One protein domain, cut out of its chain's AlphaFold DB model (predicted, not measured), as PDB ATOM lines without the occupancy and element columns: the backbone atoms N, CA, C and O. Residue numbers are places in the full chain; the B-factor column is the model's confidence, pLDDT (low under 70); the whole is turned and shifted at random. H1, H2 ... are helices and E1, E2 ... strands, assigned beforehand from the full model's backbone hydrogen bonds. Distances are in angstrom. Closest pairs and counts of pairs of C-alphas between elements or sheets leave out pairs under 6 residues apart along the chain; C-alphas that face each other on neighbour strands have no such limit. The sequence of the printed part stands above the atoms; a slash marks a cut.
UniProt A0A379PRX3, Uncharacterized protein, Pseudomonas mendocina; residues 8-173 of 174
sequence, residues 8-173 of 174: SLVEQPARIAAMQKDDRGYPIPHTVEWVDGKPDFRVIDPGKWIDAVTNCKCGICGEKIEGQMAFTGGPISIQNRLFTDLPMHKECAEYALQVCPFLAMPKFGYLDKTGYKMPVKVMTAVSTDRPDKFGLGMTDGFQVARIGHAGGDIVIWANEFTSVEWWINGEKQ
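Overview. This is residues 8 to 173 of the 174 residues of an uncharacterized protein of Pseudomonas mendocina (UniProt A0A379PRX3). A small antiparallel sheet of three strands, E3, E4 and E7, makes the core, with H4 along one face and the short H3 on the other. The hairpin of E5 and E6 extends from one end of this core, tied to E4 and E7 by tight links, while the hairpin of E1 and E2 lies apart from the sheet, between the long link from H1 and the helix H2; in the long link from H5 to E4, residues 114 to 119 stick out. The printed part has 166 residues with five named helices and seven named strands, in the order H1 E1 E2 H2 E3 H3 H4 H5 E4 E5 E6 E7; under half of the residues are in these elements, and the class is mixed, helices and strands. The whole is compact, with a radius of gyration of the C-alphas of 15.3 A and spans of 47, 41 and 32 A.

Arrangement. Start at H1, residues 14 to 17, which is close but not clearly touching H4, residues 90 to 99: the closest C-alphas, of Ile 16 and Cys 92, are 6.9 A apart. Next find the hairpin of E1, residues 32 to 35, and E2, residues 38 to 44, with N 33 and O 43 3.1 A apart. H2, residues 46 to 54, touches no helix but is near E1, with 6 pairs of C-alphas within 10 A. In the sheet, inner strand E4, residues 134 to 139, has antiparallel neighbours E3, residues 69 to 73, and E7, residues 163 to 168; N 71 and O 137 are 2.9 A apart, N 136 and O 165 2.8 A. H4 is on this sheet, over E4, at a height of 9.2 A, and runs along the strands, at 3 degrees to E4 on the local plane. On the opposite face is H3, residues 75 to 80, at a height of 8.4 A; its closest C-alpha to E4 is Ile 78, 6.4 A from that of Gly 135. H5, residues 101 to 104, touches H4 only at the corner, at the C-alphas of Leu 97 and Leu 103, 5.5 A apart, and only grazes the sheet. The last hairpin is E5, residues 142 to 147, with E6, residues 153 to 158; N 145 and O 155 are 2.8 A apart. In H2, H3 and H4 every O i to N i+4 pair is within hydrogen-bond range; H1 and H5 are too short for one.

Along the chain. Find C-alpha 14 at (-89.867, 50.623, 88.895), where H1 begins. H2 is 12.1 A long, E2 13.2 A and E3 13.5 A. From C-alpha 90 at (-99.533, 45.215, 82.570), H4 runs 14.5 A. E4 is 16.1 A long, E5 15.0 A and E6 15.5 A; E7 runs 17.1 A to C-alpha 168 at (-94.257, 39.595, 67.562).

Size, cuts and confidence. Look to Leu 9 and Ala 150 for the two C-alphas farthest apart, 47.7 A. The printed part has no cut. Its long links are H1 to E1, H2 to E3 and H5 to E4. Confidence is low, under 70, in residues 106 to 128 and 148 to 152.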
ATOM      1  N   SER A   8     -80.691  48.252  78.365       89.12
ATOM      2  CA  SER A   8     -80.690  49.701  78.614       89.12
ATOM      3  C   SER A   8     -81.571  50.474  77.628       89.12
ATOM      4  O   SER A   8     -81.967  51.599  77.911       89.12
ATOM      5  N   LEU A   9     -81.920  49.851  76.497       91.75
ATOM      6  CA  LEU A   9     -82.802  50.419  75.474       91.75
ATOM      7  C   LEU A   9     -84.286  50.114  75.722       91.75
ATOM      8  O   LEU A   9     -85.127  50.465  74.897       91.75
ATOM      9  N   VAL A  10     -84.614  49.419  76.814       92.56
ATOM     10  CA  VAL A  10     -85.987  49.071  77.184       92.56
ATOM     11  C   VAL A  10     -86.307  49.721  78.521       92.56
ATOM     12  O   VAL A  10     -85.587  49.524  79.499       92.56
ATOM     13  N   GLU A  11     -87.389  50.493  78.559       93.62
ATOM     14  CA  GLU A  11     -87.860  51.121  79.788       93.62
ATOM     15  C   GLU A  11     -88.219  50.047  80.823       93.62
ATOM     16  O   GLU A  11     -89.004  49.136  80.554       93.62
ATOM     17  N   GLN A  12     -87.603  50.128  82.004       93.88
ATOM     18  CA  GLN A  12     -87.864  49.205  83.105       93.88
ATOM     19  C   GLN A  12     -88.874  49.839  84.062       93.88
ATOM     20  O   GLN A  12     -88.551  50.857  84.678       93.88
ATOM     21  N   PRO A  13     -90.053  49.223  84.263       95.69
ATOM     22  CA  PRO A  13     -90.954  49.625  85.335       95.69
ATOM     23  C   PRO A  13     -90.229  49.596  86.684       95.69
ATOM     24  O   PRO A  13     -89.396  48.716  86.915       95.69
ATOM     25  N   ALA A  14     -90.564  50.502  87.607       96.25
ATOM     26  CA  ALA A  14     -89.867  50.623  88.895       96.25
ATOM     27  C   ALA A  14     -89.789  49.286  89.664       96.25
ATOM     28  O   ALA A  14     -88.726  48.907  90.157       96.25
ATOM     29  N   ARG A  15     -90.891  48.524  89.666       95.75
ATOM     30  CA  ARG A  15     -90.985  47.177  90.258       95.75
ATOM     31  C   ARG A  15     -90.019  46.166  89.635       95.75
ATOM     32  O   ARG A  15     -89.521  45.298  90.334       95.75
ATOM     33  N   ILE A  16     -89.733  46.283  88.336       96.88
ATOM     34  CA  ILE A  16     -88.773  45.433  87.618       96.88
ATOM     35  C   ILE A  16     -87.341  45.885  87.900       96.88
ATOM     36  O   ILE A  16     -86.465  45.056  88.141       96.88
ATOM     37  N   ALA A  17     -87.100  47.196  87.901       95.81
ATOM     38  CA  ALA A  17     -85.779  47.767  88.139       95.81
ATOM     39  C   ALA A  17     -85.225  47.419  89.533       95.81
ATOM     40  O   ALA A  17     -84.014  47.250  89.680       95.81
ATOM     41  N   ALA A  18     -86.108  47.280  90.528       95.88
ATOM     42  CA  ALA A  18     -85.772  46.917  91.905       95.88
ATOM     43  C   ALA A  18     -85.479  45.417  92.118       95.88
ATOM     44  O   ALA A  18     -85.005  45.033  93.187       95.88
ATOM     45  N   MET A  19     -85.763  44.556  91.134       96.31
ATOM     46  CA  MET A  19     -85.586  43.109  91.275       96.31
ATOM     47  C   MET A  19     -84.114  42.696  91.243       96.31
ATOM     48  O   MET A  19     -83.274  43.312  90.582       96.31
ATOM     49  N   GLN A  20     -83.818  41.571  91.900       95.44
ATOM     50  CA  GLN A  20     -82.542  40.886  91.732       95.44
ATOM     51  C   GLN A  20     -82.344  40.499  90.261       95.44
ATOM     52  O   GLN A  20     -83.281  40.055  89.596       95.44
ATOM     53  N   LYS A  21     -81.116  40.652  89.763       94.50
ATOM     54  CA  LYS A  21     -80.739  40.323  88.384       94.50
ATOM     55  C   LYS A  21     -79.825  39.105  88.350       94.50
ATOM     56  O   LYS A  21     -79.068  38.876  89.293       94.50
ATOM     57  N   ASP A  22     -79.903  38.331  87.274       92.56
ATOM     58  CA  ASP A  22     -78.941  37.265  87.000       92.56
ATOM     59  C   ASP A  22     -77.608  37.823  86.470       92.56
ATOM     60  O   ASP A  22     -77.487  39.010  86.167       92.56
ATOM     61  N   ASP A  23     -76.613  36.950  86.286       91.31
ATOM     62  CA  ASP A  23     -75.278  37.324  85.784       91.31
ATOM     63  C   ASP A  23     -75.286  37.953  84.377       91.31
ATOM     64  O   ASP A  23     -74.276  38.495  83.923       91.31
ATOM     65  N   ARG A  24     -76.396  37.839  83.637       90.44
ATOM     66  CA  ARG A  24     -76.575  38.450  82.312       90.44
ATOM     67  C   ARG A  24     -77.209  39.837  82.427       90.44
ATOM     68  O   ARG A  24     -77.046  40.635  81.511       90.44
ATOM     69  N   GLY A  25     -77.908  40.119  83.524       92.12
ATOM     70  CA  GLY A  25     -78.627  41.360  83.789       92.12
ATOM     71  C   GLY A  25     -80.150  41.250  83.673       92.12
ATOM     72  O   GLY A  25     -80.824  42.266  83.843       92.12
ATOM     73  N   TYR A  26     -80.714  40.064  83.404       93.06
ATOM     74  CA  TYR A  26     -82.172  39.897  83.399       93.06
ATOM     75  C   TYR A  26     -82.714  39.929  84.828       93.06
ATOM     76  O   TYR A  26     -82.122  39.288  85.697       93.06
ATOM     77  N   PRO A  27     -83.852  40.602  85.081       95.38
ATOM     78  CA  PRO A  27     -84.538  40.474  86.358       95.38
ATOM     79  C   PRO A  27     -84.960  39.015  86.562       95.38
ATOM     80  O   PRO A  27     -85.422  38.362  85.625       95.38
ATOM     81  N   ILE A  28     -84.789  38.505  87.778       96.06
ATOM     82  CA  ILE A  28     -85.184  37.151  88.170       96.06
ATOM     83  C   ILE A  28     -86.638  37.217  88.649       96.06
ATOM     84  O   ILE A  28     -86.873  37.799  89.710       96.06
ATOM     85  N   PRO A  29     -87.619  36.662  87.907       96.06
ATOM     86  CA  PRO A  29     -89.014  36.663  88.339       96.06
ATOM     87  C   PRO A  29     -89.166  36.069  89.739       96.06
ATOM     88  O   PRO A  29     -88.539  35.063  90.066       96.06
ATOM     89  N   HIS A  30     -90.033  36.670  90.550       94.88
ATOM     90  CA  HIS A  30     -90.314  36.276  91.927       94.88
ATOM     91  C   HIS A  30     -90.573  34.770  92.047       94.88
ATOM     92  O   HIS A  30     -90.057  34.114  92.949       94.88
ATOM     93  N   THR A  31     -91.325  34.237  91.088       93.25
ATOM     94  CA  THR A  31     -91.842  32.867  91.042       93.25
ATOM     95  C   THR A  31     -90.819  31.826  90.603       93.25
ATOM     96  O   THR A  31     -91.103  30.638  90.708       93.25
ATOM     97  N   VAL A  32     -89.629  32.232  90.153       92.56
ATOM     98  CA  VAL A  32     -88.573  31.296  89.749       92.56
ATOM     99  C   VAL A  32     -88.080  30.478  90.944       92.56
ATOM    100  O   VAL A  32     -87.854  31.006  92.043       92.56
ATOM    101  N   GLU A  33     -87.908  29.179  90.703       91.19
ATOM    102  CA  GLU A  33     -87.288  28.226  91.624       91.19
ATOM    103  C   GLU A  33     -85.774  28.466  91.730       91.19
ATOM    104  O   GLU A  33     -85.107  28.799  90.746       91.19
ATOM    105  N   TRP A  34     -85.215  28.261  92.922       90.94
ATOM    106  CA  TRP A  34     -83.774  28.340  93.160       90.94
ATOM    107  C   TRP A  34     -83.210  26.950  93.438       90.94
ATOM    108  O   TRP A  34     -83.501  26.350  94.466       90.94
ATOM    109  N   VAL A  35     -82.348  26.457  92.549       88.00
ATOM    110  CA  VAL A  35     -81.717  25.137  92.668       88.00
ATOM    111  C   VAL A  35     -80.223  25.325  92.897       88.00
ATOM    112  O   VAL A  35     -79.549  25.982  92.104       88.00
ATOM    113  N   ASP A  36     -79.703  24.779  93.999       88.69
ATOM    114  CA  ASP A  36     -78.283  24.865  94.376       88.69
ATOM    115  C   ASP A  36     -77.728  26.310  94.329       88.69
ATOM    116  O   ASP A  36     -76.615  26.571  93.871       88.69
ATOM    117  N   GLY A  37     -78.540  27.278  94.779       88.12
ATOM    118  CA  GLY A  37     -78.180  28.700  94.833       88.12
ATOM    119  C   GLY A  37     -78.249  29.447  93.495       88.12
ATOM    120  O   GLY A  37     -77.799  30.590  93.426       88.12
ATOM    121  N   LYS A  38     -78.808  28.842  92.439       90.31
ATOM    122  CA  LYS A  38     -78.975  29.470  91.119       90.31
ATOM    123  C   LYS A  38     -80.446  29.502  90.690       90.31
ATOM    124  O   LYS A  38     -81.154  28.522  90.917       90.31
ATOM    125  N   PRO A  39     -80.910  30.586  90.040       92.38
ATOM    126  CA  PRO A  39     -82.273  30.658  89.530       92.38
ATOM    127  C   PRO A  39     -82.454  29.704  88.344       92.38
ATOM    128  O   PRO A  39     -81.673  29.733  87.387       92.38
ATOM    129  N   ASP A  40     -83.512  28.896  88.376       89.62
ATOM    130  CA  ASP A  40     -83.907  28.047  87.259       89.62
ATOM    131  C   ASP A  40     -85.173  28.577  86.579       89.62
ATOM    132  O   ASP A  40     -86.298  28.222  86.919       89.62
ATOM    133  N   PHE A  41     -84.978  29.408  85.555       87.62
ATOM    134  CA  PHE A  41     -86.050  30.058  84.788       87.62
ATOM    135  C   PHE A  41     -87.018  29.097  84.074       87.62
ATOM    136  O   PHE A  41     -87.981  29.549  83.460       87.62
ATOM    137  N   ARG A  42     -86.753  27.786  84.095       79.88
ATOM    138  CA  ARG A  42     -87.614  26.753  83.499       79.88
ATOM    139  C   ARG A  42     -88.631  26.196  84.498       79.88
ATOM    140  O   ARG A  42     -89.511  25.438  84.089       79.88
ATOM    141  N   VAL A  43     -88.480  26.516  85.785       82.12
ATOM    142  CA  VAL A  43     -89.271  25.958  86.880       82.12
ATOM    143  C   VAL A  43     -89.860  27.089  87.711       82.12
ATOM    144  O   VAL A  43     -89.158  27.996  88.160       82.12
ATOM    145  N   ILE A  44     -91.171  27.012  87.921       87.12
ATOM    146  CA  ILE A  44     -91.876  27.864  88.869       87.12
ATOM    147  C   ILE A  44     -91.888  27.159  90.229       87.12
ATOM    148  O   ILE A  44     -92.263  25.987  90.310       87.12
ATOM    149  N   ASP A  45     -91.511  27.885  91.277       89.94
ATOM    150  CA  ASP A  45     -91.615  27.454  92.670       89.94
ATOM    151  C   ASP A  45     -93.101  27.242  93.036       89.94
ATOM    152  O   ASP A  45     -93.888  28.199  92.994       89.94
ATOM    153  N   PRO A  46     -93.526  26.015  93.401       88.62
ATOM    154  CA  PRO A  46     -94.928  25.727  93.696       88.62
ATOM    155  C   PRO A  46     -95.480  26.513  94.890       88.62
ATOM    156  O   PRO A  46     -96.654  26.883  94.890       88.62
ATOM    157  N   GLY A  47     -94.654  26.782  95.905       90.25
ATOM    158  CA  GLY A  47     -95.053  27.549  97.081       90.25
ATOM    159  C   GLY A  47     -95.328  29.005  96.720       90.25
ATOM    160  O   GLY A  47     -96.372  29.548  97.088       90.25
ATOM    161  N   LYS A  48     -94.445  29.614  95.923       93.38
ATOM    162  CA  LYS A  48     -94.644  30.980  95.413       93.38
ATOM    163  C   LYS A  48     -95.807  31.067  94.436       93.38
ATOM    164  O   LYS A  48     -96.502  32.077  94.413       93.38
ATOM    165  N   TRP A  49     -96.054  30.016  93.654       93.38
ATOM    166  CA  TRP A  49     -97.226  29.955  92.783       93.38
ATOM    167  C   TRP A  49     -98.524  29.953  93.591       93.38
ATOM    168  O   TRP A  49     -99.415  30.754  93.316       93.38
ATOM    169  N   ILE A  50     -98.612  29.112  94.629       92.81
ATOM    170  CA  ILE A  50     -99.781  29.051  95.519       92.81
ATOM    171  C   ILE A  50     -99.994  30.395  96.221       92.81
ATOM    172  O   ILE A  50    -101.123  30.886  96.264       92.81
ATOM    173  N   ASP A  51     -98.930  31.008  96.741       95.38
ATOM    174  CA  ASP A  51     -98.994  32.330  97.367       95.38
ATOM    175  C   ASP A  51     -99.473  33.405  96.381       95.38
ATOM    176  O   ASP A  51    -100.372  34.182  96.703       95.38
ATOM    177  N   ALA A  52     -98.932  33.422  95.162       95.88
ATOM    178  CA  ALA A  52     -99.290  34.413  94.158       95.88
ATOM    179  C   ALA A  52    -100.740  34.280  93.680       95.88
ATOM    180  O   ALA A  52    -101.432  35.289  93.553       95.88
ATOM    181  N   VAL A  53    -101.224  33.053  93.484       94.81
ATOM    182  CA  VAL A  53    -102.634  32.785  93.171       94.81
ATOM    183  C   VAL A  53    -103.549  33.203  94.316       94.81
ATOM    184  O   VAL A  53    -104.558  33.863  94.086       94.81
ATOM    185  N   THR A  54    -103.197  32.839  95.549       95.19
ATOM    186  CA  THR A  54    -104.038  33.085  96.730       95.19
ATOM    187  C   THR A  54    -104.146  34.574  97.050       95.19
ATOM    188  O   THR A  54    -105.197  35.047  97.472       95.19
ATOM    189  N   ASN A  55    -103.061  35.320  96.835       96.38
ATOM    190  CA  ASN A  55    -102.948  36.724  97.225       96.38
ATOM    191  C   ASN A  55    -102.993  37.701  96.040       96.38
ATOM    192  O   ASN A  55    -102.703  38.883  96.228       96.38
ATOM    193  N   CYS A  56    -103.343  37.227  94.839       96.56
ATOM    194  CA  CYS A  56    -103.353  37.999  93.593       96.56
ATOM    195  C   CYS A  56    -102.049  38.787  93.378       96.56
ATOM    196  O   CYS A  56    -102.065  40.011  93.231       96.56
ATOM    197  N   LYS A  57    -100.904  38.103  93.399       97.94
ATOM    198  CA  LYS A  57     -99.589  38.720  93.177       97.94
ATOM    199  C   LYS A  57     -99.119  38.542  91.741       97.94
ATOM    200  O   LYS A  57     -99.426  37.551  91.083       97.94
ATOM    201  N   CYS A  58     -98.320  39.496  91.281       98.19
ATOM    202  CA  CYS A  58     -97.685  39.452  89.978       98.19
ATOM    203  C   CYS A  58     -96.667  38.314  89.896       98.19
ATOM    204  O   CYS A  58     -95.736  38.239  90.698       98.19
ATOM    205  N   GLY A  59     -96.786  37.496  88.850       96.62
ATOM    206  CA  GLY A  59     -95.873  36.389  88.574       96.62
ATOM    207  C   GLY A  59     -94.411  36.793  88.351       96.62
ATOM    208  O   GLY A  59     -93.521  35.951  88.462       96.62
ATOM    209  N   ILE A  60     -94.155  38.076  88.065       97.44
ATOM    210  CA  ILE A  60     -92.816  38.615  87.817       97.44
ATOM    211  C   ILE A  60     -92.275  39.363  89.033       97.44
ATOM    212  O   ILE A  60     -91.269  38.938  89.583       97.44
ATOM    213  N   CYS A  61     -92.900  40.459  89.467       97.88
ATOM    214  CA  CYS A  61     -92.344  41.260  90.564       97.88
ATOM    215  C   CYS A  61     -92.716  40.743  91.965       97.88
ATOM    216  O   CYS A  61     -92.073  41.119  92.938       97.88
ATOM    217  N   GLY A  62     -93.733  39.882  92.089       97.31
ATOM    218  CA  GLY A  62     -94.206  39.360  93.378       97.31
ATOM    219  C   GLY A  62     -95.064  40.333  94.194       97.31
ATOM    220  O   GLY A  62     -95.587  39.956  95.241       97.31
ATOM    221  N   GLU A  63     -95.251  41.571  93.733       97.94
ATOM    222  CA  GLU A  63     -96.143  42.535  94.379       97.94
ATOM    223  C   GLU A  63     -97.616  42.236  94.075       97.94
ATOM    224  O   GLU A  63     -97.950  41.645  93.045       97.94
ATOM    225  N   LYS A  64     -98.512  42.677  94.963       97.75
ATOM    226  CA  LYS A  64     -99.962  42.529  94.793       97.75
ATOM    227  C   LYS A  64    -100.455  43.295  93.558       97.75
ATOM    228  O   LYS A  64    -100.008  44.408  93.285       97.75
ATOM    229  N   ILE A  65    -101.385  42.700  92.819       97.88
ATOM    230  CA  ILE A  65    -102.100  43.353  91.721       97.88
ATOM    231  C   ILE A  65    -103.416  43.905  92.267       97.88
ATOM    232  O   ILE A  65    -104.214  43.174  92.855       97.88
ATOM    233  N   GLU A  66    -103.640  45.199  92.063       93.62
ATOM    234  CA  GLU A  66    -104.888  45.879  92.402       93.62
ATOM    235  C   GLU A  66    -105.631  46.219  91.102       93.62
ATOM    236  O   GLU A  66    -105.137  46.984  90.276       93.62
ATOM    237  N   GLY A  67    -106.811  45.628  90.896       93.31
ATOM    238  CA  GLY A  67    -107.628  45.865  89.704       93.31
ATOM    239  C   GLY A  67    -107.249  44.983  88.510       93.31
ATOM    240  O   GLY A  67    -107.208  43.760  88.628       93.31
ATOM    241  N   GLN A  68    -107.046  45.605  87.344       96.94
ATOM    242  CA  GLN A  68    -106.802  44.891  86.086       96.94
ATOM    243  C   GLN A  68    -105.461  44.146  86.107       96.94
ATOM    244  O   GLN A  68    -104.440  44.669  86.557       96.94
ATOM    245  N   MET A  69    -105.457  42.949  85.534       98.19
ATOM    246  CA  MET A  69    -104.285  42.092  85.412       98.19
ATOM    247  C   MET A  69    -104.087  41.618  83.981       98.19
ATOM    248  O   MET A  69    -105.034  41.507  83.204       98.19
ATOM    249  N   ALA A  70    -102.833  41.344  83.657       98.44
ATOM    250  CA  ALA A  70    -102.407  40.878  82.358       98.44
ATOM    251  C   ALA A  70    -102.068  39.387  82.394       98.44
ATOM    252  O   ALA A  70    -101.385  38.918  83.306       98.44
ATOM    253  N   PHE A  71    -102.474  38.676  81.349       98.19
ATOM    254  CA  PHE A  71    -102.017  37.327  81.039       98.19
ATOM    255  C   PHE A  71    -101.309  37.323  79.688       98.19
ATOM    256  O   PHE A  71    -101.826  37.865  78.708       98.19
ATOM    257  N   THR A  72    -100.132  36.700  79.632       96.88
ATOM    258  CA  THR A  72     -99.393  36.504  78.380       96.88
ATOM    259  C   THR A  72     -99.477  35.054  77.943       96.88
ATOM    260  O   THR A  72     -99.231  34.156  78.745       96.88
ATOM    261  N   GLY A  73     -99.769  34.803  76.670       94.38
ATOM    262  CA  GLY A  73     -99.783  33.441  76.143       94.38
ATOM    263  C   GLY A  73     -99.896  33.383  74.628       94.38
ATOM    264  O   GLY A  73    -100.058  34.403  73.961       94.38
ATOM    265  N   GLY A  74     -99.795  32.176  74.075       93.06
ATOM    266  CA  GLY A  74    -100.017  31.953  72.647       93.06
ATOM    267  C   GLY A  74    -101.492  32.100  72.246       93.06
ATOM    268  O   GLY A  74    -102.364  32.206  73.114       93.06
ATOM    269  N   PRO A  75    -101.806  32.037  70.938       94.00
ATOM    270  CA  PRO A  75    -103.171  32.195  70.438       94.00
ATOM    271  C   PRO A  75    -104.206  31.282  71.099       94.00
ATOM    272  O   PRO A  75    -105.299  31.736  71.426       94.00
ATOM    273  N   ILE A  76    -103.840  30.027  71.367       91.75
ATOM    274  CA  ILE A  76    -104.726  29.054  72.017       91.75
ATOM    275  C   ILE A  76    -105.033  29.467  73.463       91.75
ATOM    276  O   ILE A  76    -106.202  29.484  73.838       91.75
ATOM    277  N   SER A  77    -104.018  29.850  74.251       93.50
ATOM    278  CA  SER A  77    -104.199  30.325  75.634       93.50
ATOM    279  C   SER A  77    -105.070  31.576  75.702       93.50
ATOM    280  O   SER A  77    -105.913  31.710  76.580       93.50
ATOM    281  N   ILE A  78    -104.908  32.489  74.744       96.50
ATOM    282  CA  ILE A  78    -105.731  33.698  74.664       96.50
ATOM    283  C   ILE A  78    -107.176  33.356  74.274       96.50
ATOM    284  O   ILE A  78    -108.116  33.916  74.828       96.50
ATOM    285  N   GLN A  79    -107.377  32.402  73.364       95.31
ATOM    286  CA  GLN A  79    -108.711  31.978  72.939       95.31
ATOM    287  C   GLN A  79    -109.475  31.237  74.047       95.31
ATOM    288  O   GLN A  79    -110.660  31.497  74.252       95.31
ATOM    289  N   ASN A  80    -108.823  30.307  74.752       94.44
ATOM    290  CA  ASN A  80    -109.462  29.484  75.786       94.44
ATOM    291  C   ASN A  80    -109.390  30.096  77.198       94.44
ATOM    292  O   ASN A  80    -110.107  29.645  78.090       94.44
ATOM    293  N   ARG A  81    -108.563  31.133  77.380       96.12
ATOM    294  CA  ARG A  81    -108.289  31.834  78.642       96.12
ATOM    295  C   ARG A  81    -107.618  30.975  79.718       96.12
ATOM    296  O   ARG A  81    -107.750  31.268  80.902       96.12
ATOM    297  N   LEU A  82    -106.909  29.924  79.318       93.69
ATOM    298  CA  LEU A  82    -106.218  29.002  80.215       93.69
ATOM    299  C   LEU A  82    -104.707  29.235  80.180       93.69
ATOM    300  O   LEU A  82    -104.077  29.218  79.117       93.69
ATOM    301  N   PHE A  83    -104.129  29.399  81.367       92.56
ATOM    302  CA  PHE A  83    -102.723  29.725  81.570       92.56
ATOM    303  C   PHE A  83    -102.109  28.853  82.658       92.56
ATOM    304  O   PHE A  83    -102.759  28.469  83.628       92.56
ATOM    305  N   THR A  84    -100.826  28.556  82.500       87.25
ATOM    306  CA  THR A  84     -99.988  27.983  83.564       87.25
ATOM    307  C   THR A  84     -99.214  29.069  84.304       87.25
ATOM    308  O   THR A  84     -98.921  28.931  85.493       87.25
ATOM    309  N   ASP A  85     -98.925  30.161  83.595       89.31
ATOM    310  CA  ASP A  85     -98.266  31.340  84.129       89.31
ATOM    311  C   ASP A  85     -99.249  32.216  84.912       89.31
ATOM    312  O   ASP A  85    -100.442  32.298  84.611       89.31
ATOM    313  N   LEU A  86     -98.717  32.867  85.942       94.69
ATOM    314  CA  LEU A  86     -99.458  33.710  86.877       94.69
ATOM    315  C   LEU A  86     -99.882  35.046  86.246       94.69
ATOM    316  O   LEU A  86     -99.219  35.518  85.318       94.69
ATOM    317  N   PRO A  87    -100.931  35.704  86.781       97.06
ATOM    318  CA  PRO A  87    -101.277  37.065  86.384       97.06
ATOM    319  C   PRO A  87    -100.111  38.025  86.628       97.06
ATOM    320  O   PRO A  87     -99.275  37.832  87.514       97.06
ATOM    321  N   MET A  88    -100.064  39.105  85.858       98.25
ATOM    322  CA  MET A  88     -99.015  40.117  85.933       98.25
ATOM    323  C   MET A  88     -99.599  41.528  85.960       98.25
ATOM    324  O   MET A  88    -100.687  41.769  85.439       98.25
ATOM    325  N   HIS A  89     -98.859  42.496  86.513       98.44
ATOM    326  CA  HIS A  89     -99.101  43.898  86.163       98.44
ATOM    327  C   HIS A  89     -98.861  44.081  84.662       98.44
ATOM    328  O   HIS A  89     -97.936  43.479  84.111       98.44
ATOM    329  N   LYS A  90     -99.651  44.941  84.011       97.69
ATOM    330  CA  LYS A  90     -99.533  45.215  82.570       97.69
ATOM    331  C   LYS A  90     -98.100  45.569  82.166       97.69
ATOM    332  O   LYS A  90     -97.534  44.922  81.297       97.69
ATOM    333  N   GLU A  91     -97.481  46.505  82.876       97.44
ATOM    334  CA  GLU A  91     -96.109  46.958  82.615       97.44
ATOM    335  C   GLU A  91     -95.047  45.859  82.815       97.44
ATOM    336  O   GLU A  91     -94.078  45.787  82.060       97.44
ATOM    337  N   CYS A  92     -95.237  44.944  83.778       98.00
ATOM    338  CA  CYS A  92     -94.367  43.771  83.928       98.00
ATOM    339  C   CYS A  92     -94.471  42.838  82.720       98.00
ATOM    340  O   CYS A  92     -93.453  42.341  82.237       98.00
ATOM    341  N   ALA A  93     -95.696  42.586  82.263       97.75
ATOM    342  CA  ALA A  93     -95.957  41.716  81.129       97.75
ATOM    343  C   ALA A  93     -95.443  42.325  79.815       97.75
ATOM    344  O   ALA A  93     -94.812  41.621  79.031       97.75
ATOM    345  N   GLU A  94     -95.631  43.631  79.599       97.56
ATOM    346  CA  GLU A  94     -95.082  44.362  78.449       97.56
ATOM    347  C   GLU A  94     -93.551  44.304  78.430       97.56
ATOM    348  O   GLU A  94     -92.962  43.931  77.415       97.56
ATOM    349  N   TYR A  95     -92.901  44.558  79.570       97.50
ATOM    350  CA  TYR A  95     -91.451  44.416  79.683       97.50
ATOM    351  C   TYR A  95     -90.997  42.988  79.342       97.50
ATOM    352  O   TYR A  95     -90.076  42.791  78.545       97.50
ATOM    353  N   ALA A  96     -91.663  41.967  79.894       96.38
ATOM    354  CA  ALA A  96     -91.346  40.572  79.600       96.38
ATOM    355  C   ALA A  96     -91.515  40.243  78.112       96.38
ATOM    356  O   ALA A  96     -90.641  39.594  77.533       96.38
ATOM    357  N   LEU A  97     -92.581  40.729  77.475       95.88
ATOM    358  CA  LEU A  97     -92.812  40.565  76.041       95.88
ATOM    359  C   LEU A  97     -91.705  41.207  75.202       95.88
ATOM    360  O   LEU A  97     -91.400  40.674  74.145       95.88
ATOM    361  N   GLN A  98     -91.059  42.277  75.674       95.44
ATOM    362  CA  GLN A  98     -89.967  42.959  74.967       95.44
ATOM    363  C   GLN A  98     -88.587  42.315  75.146       95.44
ATOM    364  O   GLN A  98     -87.736  42.464  74.260       95.44
ATOM    365  N   VAL A  99     -88.325  41.663  76.288       93.94
ATOM    366  CA  VAL A  99     -86.959  41.231  76.658       93.94
ATOM    367  C   VAL A  99     -86.799  39.743  76.935       93.94
ATOM    368  O   VAL A  99     -85.675  39.244  76.889       93.94
ATOM    369  N   CYS A 100     -87.868  39.014  77.252       91.75
ATOM    370  CA  CYS A 100     -87.754  37.600  77.593       91.75
ATOM    371  C   CYS A 100     -87.307  36.814  76.351       91.75
ATOM    372  O   CYS A 100     -88.011  36.855  75.344       91.75
ATOM    373  N   PRO A 101     -86.191  36.057  76.392       88.00
ATOM    374  CA  PRO A 101     -85.742  35.282  75.236       88.00
ATOM    375  C   PRO A 101     -86.822  34.330  74.698       88.00
ATOM    376  O   PRO A 101     -86.938  34.154  73.490       88.00
ATOM    377  N   PHE A 102     -87.644  33.753  75.579       85.56
ATOM    378  CA  PHE A 102     -88.719  32.842  75.188       85.56
ATOM    379  C   PHE A 102     -89.892  33.554  74.493       85.56
ATOM    380  O   PHE A 102     -90.453  33.025  73.537       85.56
ATOM    381  N   LEU A 103     -90.252  34.764  74.928       88.12
ATOM    382  CA  LEU A 103     -91.372  35.511  74.344       88.12
ATOM    383  C   LEU A 103     -90.928  36.287  73.096       88.12
ATOM    384  O   LEU A 103     -91.536  36.191  72.033       88.12
ATOM    385  N   ALA A 104     -89.808  36.995  73.208       86.31
ATOM    386  CA  ALA A 104     -89.379  38.020  72.270       86.31
ATOM    387  C   ALA A 104     -88.393  37.534  71.197       86.31
ATOM    388  O   ALA A 104     -88.324  38.134  70.131       86.31
ATOM    389  N   MET A 105     -87.604  36.477  71.431       82.06
ATOM    390  CA  MET A 105     -86.528  36.116  70.498       82.06
ATOM    391  C   MET A 105     -86.949  34.973  69.566       82.06
ATOM    392  O   MET A 105     -86.975  33.838  70.023       82.06
ATOM    393  N   PRO A 106     -87.191  35.174  68.256       64.56
ATOM    394  CA  PRO A 106     -87.796  34.178  67.350       64.56
ATOM    395  C   PRO A 106     -87.090  32.813  67.249       64.56
ATOM    396  O   PRO A 106     -87.715  31.829  66.874       64.56
ATOM    397  N   LYS A 107     -85.803  32.718  67.606       68.31
ATOM    398  CA  LYS A 107     -85.010  31.478  67.496       68.31
ATOM    399  C   LYS A 107     -84.832  30.704  68.809       68.31
ATOM    400  O   LYS A 107     -84.190  29.658  68.796       68.31
ATOM    401  N   PHE A 108     -85.347  31.199  69.937       65.75
ATOM    402  CA  PHE A 108     -85.303  30.460  71.204       65.75
ATOM    403  C   PHE A 108     -86.515  29.524  71.283       65.75
ATOM    404  O   PHE A 108     -87.659  29.978  71.235       65.75
ATOM    405  N   GLY A 109     -86.258  28.218  71.350       59.22
ATOM    406  CA  GLY A 109     -87.260  27.196  71.653       59.22
ATOM    407  C   GLY A 109     -87.254  26.831  73.138       59.22
ATOM    408  O   GLY A 109     -86.451  27.358  73.915       59.22
ATOM    409  N   TYR A 110     -88.126  25.904  73.535       59.09
ATOM    410  CA  TYR A 110     -88.011  25.274  74.848       59.09
ATOM    411  C   TYR A 110     -86.675  24.528  74.942       59.09
ATOM    412  O   TYR A 110     -86.321  23.755  74.053       59.09
ATOM    413  N   LEU A 111     -85.920  24.777  76.013       59.22
ATOM    414  CA  LEU A 111     -84.716  24.003  76.304       59.22
ATOM    415  C   LEU A 111     -85.108  22.579  76.705       59.22
ATOM    416  O   LEU A 111     -86.109  22.381  77.399       59.22
ATOM    417  N   ASP A 112     -84.288  21.612  76.293       55.09
ATOM    418  CA  ASP A 112     -84.442  20.217  76.696       55.09
ATOM    419  C   ASP A 112     -84.448  20.104  78.234       55.09
ATOM    420  O   ASP A 112     -83.668  20.752  78.942       55.09
ATOM    421  N   LYS A 113     -85.393  19.314  78.747       56.66
ATOM    422  CA  LYS A 113     -85.623  19.071  80.176       56.66
ATOM    423  C   LYS A 113     -84.904  17.805  80.663       56.66
ATOM    424  O   LYS A 113     -85.088  17.405  81.812       56.66
ATOM    425  N   THR A 114     -84.100  17.158  79.817       47.38
ATOM    426  CA  THR A 114     -83.256  16.024  80.211       47.38
ATOM    427  C   THR A 114     -82.282  16.421  81.335       47.38
ATOM    428  O   THR A 114     -81.611  17.448  81.277       47.38
ATOM    429  N   GLY A 115     -82.226  15.619  82.408       46.31
ATOM    430  CA  GLY A 115     -81.266  15.789  83.512       46.31
ATOM    431  C   GLY A 115     -81.795  16.402  84.817       46.31
ATOM    432  O   GLY A 115     -81.027  16.534  85.770       46.31
ATOM    433  N   TYR A 116     -83.084  16.738  84.924       49.41
ATOM    434  CA  TYR A 116     -83.667  17.135  86.209       49.41
ATOM    435  C   TYR A 116     -83.900  15.943  87.142       49.41
ATOM    436  O   TYR A 116     -84.447  14.920  86.736       49.41
ATOM    437  N   LYS A 117     -83.536  16.105  88.425       44.66
ATOM    438  CA  LYS A 117     -83.733  15.091  89.482       44.66
ATOM    439  C   LYS A 117     -85.211  14.815  89.797       44.66
ATOM    440  O   LYS A 117     -85.525  13.764  90.344       44.66
ATOM    441  N   MET A 118     -86.100  15.739  89.435       42.91
ATOM    442  CA  MET A 118     -87.552  15.578  89.474       42.91
ATOM    443  C   MET A 118     -88.093  15.671  88.044       42.91
ATOM    444  O   MET A 118     -87.605  16.510  87.285       42.91
ATOM    445  N   PRO A 119     -89.091  14.866  87.646       42.38
ATOM    446  CA  PRO A 119     -89.701  15.021  86.335       42.38
ATOM    447  C   PRO A 119     -90.337  16.412  86.268       42.38
ATOM    448  O   PRO A 119     -91.338  16.676  86.934       42.38
ATOM    449  N   VAL A 120     -89.751  17.316  85.479       47.91
ATOM    450  CA  VAL A 120     -90.392  18.587  85.138       47.91
ATOM    451  C   VAL A 120     -91.617  18.228  84.303       47.91
ATOM    452  O   VAL A 120     -91.516  18.036  83.090       47.91
ATOM    453  N   LYS A 121     -92.767  18.062  84.961       50.34
ATOM    454  CA  LYS A 121     -94.022  17.703  84.303       50.34
ATOM    455  C   LYS A 121     -94.405  18.864  83.388       50.34
ATOM    456  O   LYS A 121     -94.884  19.897  83.845       50.34
ATOM    457  N   VAL A 122     -94.150  18.713  82.087       54.31
ATOM    458  CA  VAL A 122     -94.857  19.509  81.082       54.31
ATOM    459  C   VAL A 122     -96.321  19.144  81.264       54.31
ATOM    460  O   VAL A 122     -96.675  17.967  81.173       54.31
ATOM    461  N   MET A 123     -97.141  20.127  81.613       57.56
ATOM    462  CA  MET A 123     -98.579  19.920  81.711       57.56
ATOM    463  C   MET A 123     -99.062  19.419  80.355       57.56
ATOM    464  O   MET A 123     -98.713  19.995  79.326       57.56
ATOM    465  N   THR A 124     -99.817  18.324  80.337       58.38
ATOM    466  CA  THR A 124    -100.247  17.686  79.082       58.38
ATOM    467  C   THR A 124    -101.145  18.606  78.262       58.38
ATOM    468  O   THR A 124    -101.284  18.429  77.058       58.38
ATOM    469  N   ALA A 125    -101.727  19.611  78.914       59.25
ATOM    470  CA  ALA A 125    -102.529  20.652  78.296       59.25
ATOM    471  C   ALA A 125    -101.725  21.788  77.634       59.25
ATOM    472  O   ALA A 125    -102.328  22.695  77.063       59.25
ATOM    473  N   VAL A 126    -100.390  21.781  77.719       64.56
ATOM    474  CA  VAL A 126     -99.534  22.834  77.158       64.56
ATOM    475  C   VAL A 126     -98.892  22.346  75.865       64.56
ATOM    476  O   VAL A 126     -98.239  21.305  75.838       64.56
ATOM    477  N   SER A 127     -99.047  23.127  74.793       69.12
ATOM    478  CA  SER A 127     -98.311  22.888  73.551       69.12
ATOM    479  C   SER A 127     -96.808  23.041  73.787       69.12
ATOM    480  O   SER A 127     -96.357  24.034  74.361       69.12
ATOM    481  N   THR A 128     -96.026  22.075  73.312       69.06
ATOM    482  CA  THR A 128     -94.559  22.165  73.293       69.06
ATOM    483  C   THR A 128     -94.042  23.026  72.147       69.06
ATOM    484  O   THR A 128     -92.870  23.400  72.149       69.06
ATOM    485  N   ASP A 129     -94.902  23.364  71.187       73.06
ATOM    486  CA  ASP A 129     -94.553  24.252  70.089       73.06
ATOM    487  C   ASP A 129     -94.670  25.701  70.541       73.06
ATOM    488  O   ASP A 129     -95.689  26.135  71.092       73.06
ATOM    489  N   ARG A 130     -93.612  26.471  70.295       76.50
ATOM    490  CA  ARG A 130     -93.634  27.904  70.556       76.50
ATOM    491  C   ARG A 130     -94.509  28.599  69.502       76.50
ATOM    492  O   ARG A 130     -94.281  28.382  68.312       76.50
ATOM    493  N   PRO A 131     -95.463  29.455  69.908       83.94
ATOM    494  CA  PRO A 131     -96.270  30.213  68.963       83.94
ATOM    495  C   PRO A 131     -95.441  31.294  68.247       83.94
ATOM    496  O   PRO A 131     -94.433  31.781  68.761       83.94
ATOM    497  N   ASP A 132     -95.901  31.692  67.066       88.31
ATOM    498  CA  ASP A 132     -95.337  32.761  66.232       88.31
ATOM    499  C   ASP A 132     -95.594  34.170  66.796       88.31
ATOM    500  O   ASP A 132     -94.836  35.106  66.531       88.31
ATOM    501  N   LYS A 133     -96.646  34.310  67.604       92.81
ATOM    502  CA  LYS A 133     -97.032  35.538  68.299       92.81
ATOM    503  C   LYS A 133     -97.521  35.255  69.714       92.81
ATOM    504  O   LYS A 133     -98.046  34.180  70.007       92.81
ATOM    505  N   PHE A 134     -97.422  36.261  70.571       95.81
ATOM    506  CA  PHE A 134     -97.956  36.225  71.930       95.81
ATOM    507  C   PHE A 134     -99.025  37.296  72.096       95.81
ATOM    508  O   PHE A 134     -98.894  38.398  71.566       95.81
ATOM    509  N   GLY A 135    -100.098  36.964  72.802       97.00
ATOM    510  CA  GLY A 135    -101.128  37.916  73.189       97.00
ATOM    511  C   GLY A 135    -100.918  38.394  74.620       97.00
ATOM    512  O   GLY A 135    -100.467  37.624  75.468       97.00
ATOM    513  N   LEU A 136    -101.275  39.648  74.868       98.25
ATOM    514  CA  LEU A 136    -101.410  40.272  76.177       98.25
ATOM    515  C   LEU A 136    -102.904  40.511  76.424       98.25
ATOM    516  O   LEU A 136    -103.478  41.462  75.891       98.25
ATOM    517  N   GLY A 137    -103.543  39.613  77.171       98.31
ATOM    518  CA  GLY A 137    -104.953  39.723  77.542       98.31
ATOM    519  C   GLY A 137    -105.119  40.459  78.868       98.31
ATOM    520  O   GLY A 137    -104.518  40.056  79.862       98.31
ATOM    521  N   MET A 138    -105.935  41.515  78.889       98.62
ATOM    522  CA  MET A 138    -106.287  42.259  80.104       98.62
ATOM    523  C   MET A 138    -107.615  41.765  80.663       98.62
ATOM    524  O   MET A 138    -108.564  41.576  79.908       98.62
ATOM    525  N   THR A 139    -107.698  41.558  81.973       98.31
ATOM    526  CA  THR A 139    -108.919  41.099  82.646       98.31
ATOM    527  C   THR A 139    -109.015  41.643  84.073       98.31
ATOM    528  O   THR A 139    -108.058  42.215  84.593       98.31
ATOM    529  N   ASP A 140    -110.172  41.481  84.712       96.88
ATOM    530  CA  ASP A 140    -110.444  41.905  86.091       96.88
ATOM    531  C   ASP A 140    -110.272  40.790  87.135       96.88
ATOM    532  O   ASP A 140    -110.340  41.054  88.336       96.88
ATOM    533  N   GLY A 141    -110.027  39.554  86.702       96.81
ATOM    534  CA  GLY A 141    -109.921  38.426  87.611       96.81
ATOM    535  C   GLY A 141    -109.598  37.107  86.930       96.81
ATOM    536  O   GLY A 141    -109.468  36.996  85.710       96.81
ATOM    537  N   PHE A 142    -109.455  36.081  87.757       97.56
ATOM    538  CA  PHE A 142    -109.240  34.711  87.322       97.56
ATOM    539  C   PHE A 142    -109.761  33.737  88.375       97.56
ATOM    540  O   PHE A 142    -110.013  34.094  89.527       97.56
ATOM    541  N   GLN A 143    -109.875  32.479  87.974       96.00
ATOM    542  CA  GLN A 143    -110.161  31.345  88.838       96.00
ATOM    543  C   GLN A 143    -109.082  30.280  88.655       96.00
ATOM    544  O   GLN A 143    -108.412  30.222  87.627       96.00
ATOM    545  N   VAL A 144    -108.915  29.404  89.642       93.31
ATOM    546  CA  VAL A 144    -108.095  28.199  89.479       93.31
ATOM    547  C   VAL A 144    -109.003  27.065  89.037       93.31
ATOM    548  O   VAL A 144    -109.980  26.749  89.714       93.31
ATOM    549  N   ALA A 145    -108.669  26.438  87.916       88.94
ATOM    550  CA  ALA A 145    -109.402  25.310  87.367       88.94
ATOM    551  C   ALA A 145    -108.522  24.058  87.324       88.94
ATOM    552  O   ALA A 145    -107.293  24.122  87.289       88.94
ATOM    553  N   ARG A 146    -109.166  22.892  87.308       85.00
ATOM    554  CA  ARG A 146    -108.521  21.616  86.988       85.00
ATOM    555  C   ARG A 146    -109.038  21.133  85.648       85.00
ATOM    556  O   ARG A 146    -110.248  21.055  85.457       85.00
ATOM    557  N   ILE A 147    -108.124  20.786  84.752       78.56
ATOM    558  CA  ILE A 147    -108.452  20.267  83.423       78.56
ATOM    559  C   ILE A 147    -108.029  18.797  83.301       78.56
ATOM    560  O   ILE A 147    -106.924  18.420  83.686       78.56
ATOM    561  N   GLY A 148    -108.928  17.958  82.773       68.75
ATOM    562  CA  GLY A 148    -108.748  16.504  82.639       68.75
ATOM    563  C   GLY A 148    -109.475  15.662  83.704       68.75
ATOM    564  O   GLY A 148    -110.173  16.186  84.570       68.75
ATOM    565  N   HIS A 149    -109.335  14.331  83.620       54.44
ATOM    566  CA  HIS A 149    -109.875  13.374  84.604       54.44
ATOM    567  C   HIS A 149    -109.059  13.369  85.918       54.44
ATOM    568  O   HIS A 149    -108.096  14.119  86.051       54.44
ATOM    569  N   ALA A 150    -109.449  12.559  86.912       47.50
ATOM    570  CA  ALA A 150    -108.824  12.514  88.243       47.50
ATOM    571  C   ALA A 150    -107.276  12.508  88.176       47.50
ATOM    572  O   ALA A 150    -106.680  11.584  87.631       47.50
ATOM    573  N   GLY A 151    -106.642  13.562  88.713       58.44
ATOM    574  CA  GLY A 151    -105.200  13.837  88.562       58.44
ATOM    575  C   GLY A 151    -104.845  14.928  87.536       58.44
ATOM    576  O   GLY A 151    -103.663  15.140  87.266       58.44
ATOM    577  N   GLY A 152    -105.857  15.598  86.974       64.62
ATOM    578  CA  GLY A 152    -105.738  16.660  85.977       64.62
ATOM    579  C   GLY A 152    -104.872  17.852  86.388       64.62
ATOM    580  O   GLY A 152    -104.629  18.113  87.569       64.62
ATOM    581  N   ASP A 153    -104.409  18.571  85.374       76.50
ATOM    582  CA  ASP A 153    -103.496  19.699  85.503       76.50
ATOM    583  C   ASP A 153    -104.221  20.924  86.091       76.50
ATOM    584  O   ASP A 153    -105.375  21.203  85.756       76.50
ATOM    585  N   ILE A 154    -103.556  21.634  87.010       84.62
ATOM    586  CA  ILE A 154    -104.080  22.852  87.644       84.62
ATOM    587  C   ILE A 154    -103.712  24.055  86.781       84.62
ATOM    588  O   ILE A 154    -102.538  24.360  86.619       84.62
ATOM    589  N   VAL A 155    -104.708  24.759  86.265       89.69
ATOM    590  CA  VAL A 155    -104.513  25.932  85.411       89.69
ATOM    591  C   VAL A 155    -105.190  27.155  86.008       89.69
ATOM    592  O   VAL A 155    -106.120  27.054  86.808       89.69
ATOM    593  N   ILE A 156    -104.727  28.322  85.589       94.25
ATOM    594  CA  ILE A 156    -105.399  29.592  85.816       94.25
ATOM    595  C   ILE A 156    -106.354  29.822  84.654       94.25
ATOM    596  O   ILE A 156    -105.959  29.785  83.492       94.25
ATOM    597  N   TRP A 157    -107.617  30.050  84.981       95.81
ATOM    598  CA  TRP A 157    -108.662  30.403  84.042       95.81
ATOM    599  C   TRP A 157    -108.986  31.884  84.198       95.81
ATOM    600  O   TRP A 157    -109.624  32.286  85.169       95.81
ATOM    601  N   ALA A 158    -108.505  32.703  83.268       97.69
ATOM    602  CA  ALA A 158    -108.790  34.130  83.267       97.69
ATOM    603  C   ALA A 158    -110.282  34.393  82.986       97.69
ATOM    604  O   ALA A 158    -110.914  33.697  82.175       97.69
ATOM    605  N   ASN A 159    -110.828  35.430  83.631       97.81
ATOM    606  CA  ASN A 159    -112.121  36.003  83.259       97.81
ATOM    607  C   ASN A 159    -112.074  36.511  81.808       97.81
ATOM    608  O   ASN A 159    -111.027  36.513  81.157       97.81
ATOM    609  N   GLU A 160    -113.217  36.942  81.273       98.12
ATOM    610  CA  GLU A 160    -113.253  37.518  79.928       98.12
ATOM    611  C   GLU A 160    -112.249  38.667  79.778       98.12
ATOM    612  O   GLU A 160    -112.019  39.460  80.699       98.12
ATOM    613  N   PHE A 161    -111.603  38.716  78.613       98.50
ATOM    614  CA  PHE A 161    -110.629  39.756  78.334       98.50
ATOM    615  C   PHE A 161    -111.339  41.045  77.936       98.50
ATOM    616  O   PHE A 161    -112.131  41.059  76.997       98.50
ATOM    617  N   THR A 162    -111.008  42.135  78.623       98.00
ATOM    618  CA  THR A 162    -111.455  43.496  78.296       98.00
ATOM    619  C   THR A 162    -110.718  44.041  77.073       98.00
ATOM    620  O   THR A 162    -111.269  44.834  76.312       98.00
ATOM    621  N   SER A 163    -109.484  43.585  76.851       98.06
ATOM    622  CA  SER A 163    -108.695  43.860  75.651       98.06
ATOM    623  C   SER A 163    -107.657  42.765  75.414       98.06
ATOM    624  O   SER A 163    -107.176  42.143  76.361       98.06
ATOM    625  N   VAL A 164    -107.260  42.580  74.156       98.19
ATOM    626  CA  VAL A 164    -106.143  41.713  73.768       98.19
ATOM    627  C   VAL A 164    -105.249  42.472  72.799       98.19
ATOM    628  O   VAL A 164    -105.724  42.978  71.785       98.19
ATOM    629  N   GLU A 165    -103.955  42.508  73.089       97.88
ATOM    630  CA  GLU A 165    -102.933  43.072  72.205       97.88
ATOM    631  C   GLU A 165    -101.989  41.968  71.734       97.88
ATOM    632  O   GLU A 165    -101.679  41.058  72.500       97.88
ATOM    633  N   TRP A 166    -101.504  42.036  70.494       97.62
ATOM    634  CA  TRP A 166    -100.587  41.031  69.948       97.62
ATOM    635  C   TRP A 166     -99.164  41.561  69.849       97.62
ATOM    636  O   TRP A 166     -98.938  42.726  69.535       97.62
ATOM    637  N   TRP A 167     -98.206  40.675  70.094       96.94
ATOM    638  CA  TRP A 167     -96.780  40.959  70.097       96.94
ATOM    639  C   TRP A 167     -96.036  39.929  69.255       96.94
ATOM    640  O   TRP A 167     -96.270  38.723  69.372       96.94
ATOM    641  N   ILE A 168     -95.120  40.413  68.418       93.94
ATOM    642  CA  ILE A 168     -94.257  39.595  67.562       93.94
ATOM    643  C   ILE A 168     -92.827  40.072  67.772       93.94
ATOM    644  O   ILE A 168     -92.546  41.260  67.679       93.94
ATOM    645  N   ASN A 169     -91.920  39.145  68.078       91.75
ATOM    646  CA  ASN A 169     -90.487  39.419  68.255       91.75
ATOM    647  C   ASN A 169     -90.153  40.560  69.242       91.75
ATOM    648  O   ASN A 169     -89.160  41.270  69.086       91.75
ATOM    649  N   GLY A 170     -90.992  40.737  70.262       91.56
ATOM    650  CA  GLY A 170     -90.858  41.801  71.255       91.56
ATOM    651  C   GLY A 170     -91.358  43.175  70.828       91.56
ATOM    652  O   GLY A 170     -91.076  44.158  71.514       91.56
ATOM    653  N   GLU A 171     -92.133  43.243  69.747       93.69
ATOM    654  CA  GLU A 171     -92.778  44.457  69.259       93.69
ATOM    655  C   GLU A 171     -94.302  44.311  69.286       93.69
ATOM    656  O   GLU A 171     -94.863  43.318  68.803       93.69
ATOM    657  N   LYS A 172     -94.974  45.318  69.847       95.06
ATOM    658  CA  LYS A 172     -96.433  45.425  69.846       95.06
ATOM    659  C   LYS A 172     -96.922  45.655  68.422       95.06
ATOM    660  O   LYS A 172     -96.405  46.522  67.722       95.06
ATOM    661  N   GLN A 173     -97.913  44.881  68.009       94.94
ATOM    662  CA  GLN A 173     -98.539  45.011  66.700       94.94
ATOM    663  C   GLN A 173     -99.643  46.075  66.758       94.94
ATOM    664  O   GLN A 173    -100.316  46.210  67.785       94.94
TER     665      GLN A 173